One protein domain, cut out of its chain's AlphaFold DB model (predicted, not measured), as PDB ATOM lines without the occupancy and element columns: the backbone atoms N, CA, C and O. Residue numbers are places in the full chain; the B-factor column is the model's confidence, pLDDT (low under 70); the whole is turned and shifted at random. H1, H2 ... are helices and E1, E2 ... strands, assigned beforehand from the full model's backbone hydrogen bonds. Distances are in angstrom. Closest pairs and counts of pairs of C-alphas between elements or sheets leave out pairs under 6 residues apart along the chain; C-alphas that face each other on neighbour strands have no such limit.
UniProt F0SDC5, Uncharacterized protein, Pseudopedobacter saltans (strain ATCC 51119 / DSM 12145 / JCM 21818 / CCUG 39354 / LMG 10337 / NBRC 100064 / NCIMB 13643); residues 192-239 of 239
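This is residues 192 to 239 of the 239 residues of an uncharacterized protein of Pseudopedobacter saltans (strain ATCC 51119 / DSM 12145 / JCM 21818 / CCUG 39354 / LMG 10337 / NBRC 100064 / NCIMB 13643) (UniProt F0SDC5). A helix, H1, packs along the edge strand E1 of a small three-stranded sheet, and H1, E1, E2 and E3 follow one another in a row across a flat slab. The sheet is a meander, each strand the antiparallel neighbour of the one before, in the order E1, E2, E3; residues 204 to 209 stick out where H1 gives way to its link to E1. The printed part has 48 residues, with one named helix followed by three named strands, and its class is mixed, helices and strands. It is compact, with a radius of gyration of the C-alphas of 10.9 A and spans of 30 by 23 by 12 A.

Start at H1, residues 194 to 205, where every O i to N i+4 pair is within hydrogen-bond range. It is on the sheet at a height of 7.7 A, over E1, residues 213 to 217; their closest C-alphas, those of Gly 195 and Val 215, are 5.3 A apart. On the local plane H1 runs along the strands, only just, at 29 degrees to E1. Next look at E2, residues 223 to 229, which forms a hairpin with E1: N 214 and O 227 are 2.9 A apart. E2 forms a second hairpin with E3, residues 234 to 236, where N 228 and O 235 are 2.8 A apart. The edge strands E1 and E3 are apart.

Find C-alpha 194 at (23.701, -19.531, -26.582); from there H1 runs 16.6 A to C-alpha 205. E1 covers 13.6 A and E2 17.9 A, while the short E3 ends at C-alpha 236, at (6.642, -27.387, -31.636).

The two C-alphas farthest apart, those of Arg 192 and Leu 232, are 31.9 A apart. The printed part has no cut and no long link. In this model pLDDT is under 70 at residues 219 to 222 and 238 to 239.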
ATOM      1  N   ARG A 192      22.373 -12.887 -24.423       81.25
ATOM      2  CA  ARG A 192      22.925 -13.254 -23.106       81.25
ATOM      3  C   ARG A 192      23.260 -14.738 -23.021       81.25
ATOM      4  O   ARG A 192      24.118 -15.108 -22.225       81.25
ATOM      5  N   THR A 193      22.601 -15.571 -23.825       84.12
ATOM      6  CA  THR A 193      22.751 -17.031 -23.820       84.12
ATOM      7  C   THR A 193      23.018 -17.589 -25.223       84.12
ATOM      8  O   THR A 193      22.791 -16.914 -26.227       84.12
ATOM      9  N   LEU A 194      23.498 -18.836 -25.303       84.06
ATOM     10  CA  LEU A 194      23.701 -19.531 -26.582       84.06
ATOM     11  C   LEU A 194      22.380 -19.710 -27.348       84.06
ATOM     12  O   LEU A 194      22.374 -19.590 -28.571       84.06
ATOM     13  N   GLY A 195      21.264 -19.924 -26.643       86.88
ATOM     14  CA  GLY A 195      19.932 -19.963 -27.253       86.88
ATOM     15  C   GLY A 195      19.560 -18.644 -27.936       86.88
ATOM     16  O   GLY A 195      19.097 -18.657 -29.075       86.88
ATOM     17  N   ASP A 196      19.869 -17.509 -27.302       87.19
ATOM     18  CA  ASP A 196      19.625 -16.183 -27.888       87.19
ATOM     19  C   ASP A 196      20.498 -15.941 -29.124       87.19
ATOM     20  O   ASP A 196      20.050 -15.326 -30.087       87.19
ATOM     21  N   LEU A 197      21.739 -16.444 -29.133       88.94
ATOM     22  CA  LEU A 197      22.619 -16.333 -30.298       88.94
ATOM     23  C   LEU A 197      22.061 -17.126 -31.484       88.94
ATOM     24  O   LEU A 197      22.043 -16.625 -32.609       88.94
ATOM     25  N   VAL A 198      21.576 -18.344 -31.233       89.38
ATOM     26  CA  VAL A 198      20.921 -19.164 -32.258       89.38
ATOM     27  C   VAL A 198      19.677 -18.448 -32.778       89.38
ATOM     28  O   VAL A 198      19.535 -18.288 -33.988       89.38
ATOM     29  N   ASN A 199      18.823 -17.932 -31.895       90.75
ATOM     30  CA  ASN A 199      17.633 -17.179 -32.298       90.75
ATOM     31  C   ASN A 199      17.983 -15.911 -33.091       90.75
ATOM     32  O   ASN A 199      17.319 -15.613 -34.084       90.75
ATOM     33  N   PHE A 200      19.050 -15.202 -32.719       90.25
ATOM     34  CA  PHE A 200      19.532 -14.018 -33.427       90.25
ATOM     35  C   PHE A 200      20.007 -14.354 -34.845       90.25
ATOM     36  O   PHE A 200      19.580 -13.722 -35.813       90.25
ATOM     37  N   VAL A 201      20.848 -15.383 -34.990       91.75
ATOM     38  CA  VAL A 201      21.351 -15.840 -36.295       91.75
ATOM     39  C   VAL A 201      20.202 -16.335 -37.173       91.75
ATOM     40  O   VAL A 201      20.093 -15.934 -38.333       91.75
ATOM     41  N   VAL A 202      19.293 -17.141 -36.619       91.19
ATOM     42  CA  VAL A 202      18.102 -17.606 -37.345       91.19
ATOM     43  C   VAL A 202      17.192 -16.428 -37.697       91.19
ATOM     44  O   VAL A 202      16.617 -16.414 -38.776       91.19
ATOM     45  N   GLY A 203      17.098 -15.398 -36.856       89.88
ATOM     46  CA  GLY A 203      16.374 -14.163 -37.152       89.88
ATOM     47  C   GLY A 203      16.936 -13.388 -38.343       89.88
ATOM     48  O   GLY A 203      16.168 -12.799 -39.103       89.88
ATOM     49  N   LYS A 204      18.260 -13.422 -38.537       89.50
ATOM     50  CA  LYS A 204      18.931 -12.785 -39.677       89.50
ATOM     51  C   LYS A 204      18.851 -13.612 -40.963       89.50
ATOM     52  O   LYS A 204      18.678 -13.026 -42.029       89.50
ATOM     53  N   ILE A 205      18.953 -14.938 -40.873       89.25
ATOM     54  CA  ILE A 205      18.958 -15.847 -42.036       89.25
ATOM     55  C   ILE A 205      17.534 -16.203 -42.487       89.25
ATOM     56  O   ILE A 205      17.264 -16.280 -43.685       89.25
ATOM     57  N   ASP A 206      16.606 -16.388 -41.546       87.50
ATOM     58  CA  ASP A 206      15.210 -16.736 -41.804       87.50
ATOM     59  C   ASP A 206      14.251 -15.636 -41.317       87.50
ATOM     60  O   ASP A 206      13.912 -15.516 -40.131       87.50
ATOM     61  N   LYS A 207      13.773 -14.837 -42.281       89.06
ATOM     62  CA  LYS A 207      12.816 -13.735 -42.075       89.06
ATOM     63  C   LYS A 207      11.361 -14.196 -41.951       89.06
ATOM     64  O   LYS A 207      10.478 -13.360 -41.776       89.06
ATOM     65  N   ARG A 208      11.076 -15.496 -42.081       86.00
ATOM     66  CA  ARG A 208       9.706 -16.013 -41.967       86.00
ATOM     67  C   ARG A 208       9.196 -15.877 -40.530       86.00
ATOM     68  O   ARG A 208       9.970 -15.934 -39.574       86.00
ATOM     69  N   GLU A 209       7.876 -15.743 -40.398       81.19
ATOM     70  CA  GLU A 209       7.159 -15.741 -39.110       81.19
ATOM     71  C   GLU A 209       7.458 -17.008 -38.292       81.19
ATOM     72  O   GLU A 209       7.752 -16.954 -37.101       81.19
ATOM     73  N   ASN A 210       7.460 -18.161 -38.959       82.94
ATOM     74  CA  ASN A 210       7.726 -19.463 -38.371       82.94
ATOM     75  C   ASN A 210       9.149 -19.909 -38.728       82.94
ATOM     76  O   ASN A 210       9.346 -20.605 -39.728       82.94
ATOM     77  N   LYS A 211      10.119 -19.495 -37.910       86.38
ATOM     78  CA  LYS A 211      11.554 -19.758 -38.101       86.38
ATOM     79  C   LYS A 211      11.892 -21.252 -38.146       86.38
ATOM     80  O   LYS A 211      11.229 -22.050 -37.483       86.38
ATOM     81  N   ILE A 212      12.944 -21.619 -38.893       87.00
ATOM     82  CA  ILE A 212      13.404 -23.023 -39.011       87.00
ATOM     83  C   ILE A 212      13.733 -23.619 -37.651       87.00
ATOM     84  O   ILE A 212      13.441 -24.789 -37.437       87.00
ATOM     85  N   ILE A 213      14.342 -22.845 -36.757       89.00
ATOM     86  CA  ILE A 213      14.730 -23.291 -35.421       89.00
ATOM     87  C   ILE A 213      14.415 -22.170 -34.435       89.00
ATOM     88  O   ILE A 213      14.690 -21.004 -34.710       89.00
ATOM     89  N   HIS A 214      13.834 -22.528 -33.295       86.38
ATOM     90  CA  HIS A 214      13.609 -21.627 -32.174       86.38
ATOM     91  C   HIS A 214      14.009 -22.325 -30.877       86.38
ATOM     92  O   HIS A 214      13.514 -23.416 -30.579       86.38
ATOM     93  N   VAL A 215      14.882 -21.685 -30.108       88.56
ATOM     94  CA  VAL A 215      15.347 -22.157 -28.800       88.56
ATOM     95  C   VAL A 215      14.687 -21.290 -27.734       88.56
ATOM     96  O   VAL A 215      14.781 -20.068 -27.808       88.56
ATOM     97  N   SER A 216      14.007 -21.874 -26.750       83.00
ATOM     98  CA  SER A 216      13.527 -21.113 -25.587       83.00
ATOM     99  C   SER A 216      14.121 -21.656 -24.302       83.00
ATOM    100  O   SER A 216      14.506 -22.820 -24.202       83.00
ATOM    101  N   LYS A 217      14.209 -20.780 -23.306       78.94
ATOM    102  CA  LYS A 217      14.576 -21.171 -21.955       78.94
ATOM    103  C   LYS A 217      13.328 -21.728 -21.269       78.94
ATOM    104  O   LYS A 217      12.373 -20.981 -21.078       78.94
ATOM    105  N   THR A 218      13.327 -23.018 -20.955       72.94
ATOM    106  CA  THR A 218      12.296 -23.633 -20.105       72.94
ATOM    107  C   THR A 218      12.594 -23.297 -18.633       72.94
ATOM    108  O   THR A 218      13.735 -22.973 -18.285       72.94
ATOM    109  N   ASP A 219      11.582 -23.358 -17.765       68.19
ATOM    110  CA  ASP A 219      11.683 -23.043 -16.328       68.19
ATOM    111  C   ASP A 219      12.781 -23.844 -15.599       68.19
ATOM    112  O   ASP A 219      13.356 -23.370 -14.620       68.19
ATOM    113  N   GLU A 220      13.152 -25.010 -16.133       65.62
ATOM    114  CA  GLU A 220      14.230 -25.875 -15.635       65.62
ATOM    115  C   GLU A 220      15.637 -25.442 -16.078       65.62
ATOM    116  O   GLU A 220      16.596 -26.195 -15.960       65.62
ATOM    117  N   SER A 221      15.808 -24.202 -16.544       60.38
ATOM    118  CA  SER A 221      17.097 -23.579 -16.892       60.38
ATOM    119  C   SER A 221      17.908 -24.232 -18.019       60.38
ATOM    120  O   SER A 221      18.919 -23.656 -18.429       60.38
ATOM    121  N   ASP A 222      17.419 -25.326 -18.593       69.31
ATOM    122  CA  ASP A 222      18.018 -25.980 -19.746       69.31
ATOM    123  C   ASP A 222      17.617 -25.278 -21.052       69.31
ATOM    124  O   ASP A 222      16.473 -24.864 -21.271       69.31
ATOM    125  N   MET A 223      18.608 -25.086 -21.925       73.62
ATOM    126  CA  MET A 223      18.409 -24.543 -23.267       73.62
ATOM    127  C   MET A 223      17.859 -25.658 -24.152       73.62
ATOM    128  O   MET A 223      18.603 -26.550 -24.560       73.62
ATOM    129  N   GLU A 224      16.568 -25.606 -24.465       79.88
ATOM    130  CA  GLU A 224      15.905 -26.631 -25.268       79.88
ATOM    131  C   GLU A 224      15.443 -26.082 -26.620       79.88
ATOM    132  O   GLU A 224      15.056 -24.918 -26.764       79.88
ATOM    133  N   ILE A 225      15.468 -26.947 -27.635       84.50
ATOM    134  CA  ILE A 225      14.910 -26.630 -28.950       84.50
ATOM    135  C   ILE A 225      13.393 -26.787 -28.870       84.50
ATOM    136  O   ILE A 225      12.861 -27.893 -28.779       84.50
ATOM    137  N   THR A 226      12.698 -25.663 -28.938       82.38
ATOM    138  CA  THR A 226      11.252 -25.575 -28.704       82.38
ATOM    139  C   THR A 226      10.458 -25.646 -30.000       82.38
ATOM    140  O   THR A 226       9.291 -26.040 -30.005       82.38
ATOM    141  N   GLY A 227      11.077 -25.280 -31.124       83.00
ATOM    142  CA  GLY A 227      10.431 -25.315 -32.429       83.00
ATOM    143  C   GLY A 227      11.397 -25.627 -33.561       83.00
ATOM    144  O   GLY A 227      12.477 -25.045 -33.626       83.00
ATOM    145  N   ILE A 228      10.981 -26.516 -34.466       89.31
ATOM    146  CA  ILE A 228      11.659 -26.812 -35.731       89.31
ATOM    147  C   ILE A 228      10.638 -26.728 -36.877       89.31
ATOM    148  O   ILE A 228       9.601 -27.389 -36.832       89.31
ATOM    149  N   ASN A 229      10.919 -25.947 -37.922       85.00
ATOM    150  CA  ASN A 229      10.066 -25.800 -39.105       85.00
ATOM    151  C   ASN A 229      10.861 -26.007 -40.405       85.00
ATOM    152  O   ASN A 229      11.472 -25.083 -40.941       85.00
ATOM    153  N   LEU A 230      10.789 -27.221 -40.950       85.19
ATOM    154  CA  LEU A 230      11.441 -27.620 -42.204       85.19
ATOM    155  C   LEU A 230      10.454 -27.671 -43.388       85.19
ATOM    156  O   LEU A 230      10.695 -28.350 -44.383       85.19
ATOM    157  N   GLY A 231       9.319 -26.969 -43.299       79.44
ATOM    158  CA  GLY A 231       8.299 -26.923 -44.352       79.44
ATOM    159  C   GLY A 231       7.319 -28.094 -44.281       79.44
ATOM    160  O   GLY A 231       6.191 -27.901 -43.829       79.44
ATOM    161  N   LEU A 232       7.747 -29.288 -44.708       84.44
ATOM    162  CA  LEU A 232       6.928 -30.514 -44.667       84.44
ATOM    163  C   LEU A 232       6.796 -31.082 -43.251       84.44
ATOM    164  O   LEU A 232       5.788 -31.696 -42.914       84.44
ATOM    165  N   ILE A 233       7.814 -30.862 -42.420       81.06
ATOM    166  CA  ILE A 233       7.871 -31.336 -41.040       81.06
ATOM    167  C   ILE A 233       7.950 -30.114 -40.131       81.06
ATOM    168  O   ILE A 233       8.848 -29.278 -40.267       81.06
ATOM    169  N   LYS A 234       6.985 -30.012 -39.214       88.94
ATOM    170  CA  LYS A 234       6.896 -28.953 -38.207       88.94
ATOM    171  C   LYS A 234       6.780 -29.598 -36.836       88.94
ATOM    172  O   LYS A 234       5.866 -30.383 -36.604       88.94
ATOM    173  N   TYR A 235       7.690 -29.254 -35.940       87.75
ATOM    174  CA  TYR A 235       7.659 -29.653 -34.543       87.75
ATOM    175  C   TYR A 235       7.601 -28.399 -33.674       87.75
ATOM    176  O   TYR A 235       8.389 -27.475 -33.863       87.75
ATOM    177  N   ARG A 236       6.666 -28.362 -32.727       85.62
ATOM    178  CA  ARG A 236       6.642 -27.387 -31.636       85.62
ATOM    179  C   ARG A 236       6.377 -28.149 -30.345       85.62
ATOM    180  O   ARG A 236       5.415 -28.916 -30.287       85.62
ATOM    181  N   LYS A 237       7.226 -27.953 -29.339       80.06
ATOM    182  CA  LYS A 237       6.981 -28.449 -27.982       80.06
ATOM    183  C   LYS A 237       5.813 -27.635 -27.419       80.06
ATOM    184  O   LYS A 237       5.905 -26.413 -27.333       80.06
ATOM    185  N   ALA A 238       4.690 -28.298 -27.154       61.41
ATOM    186  CA  ALA A 238       3.575 -27.688 -26.442       61.41
ATOM    187  C   ALA A 238       3.956 -27.600 -24.959       61.41
ATOM    188  O   ALA A 238       4.425 -28.595 -24.402       61.41
ATOM    189  N   TYR A 239       3.800 -26.413 -24.377       53.72
ATOM    190  CA  TYR A 239       3.881 -26.190 -22.936       53.72
ATOM    191  C   TYR A 239       2.479 -26.256 -22.338       53.72
ATOM    192  O   TYR A 239       1.545 -25.754 -23.009       53.72
TER     193      TYR A 239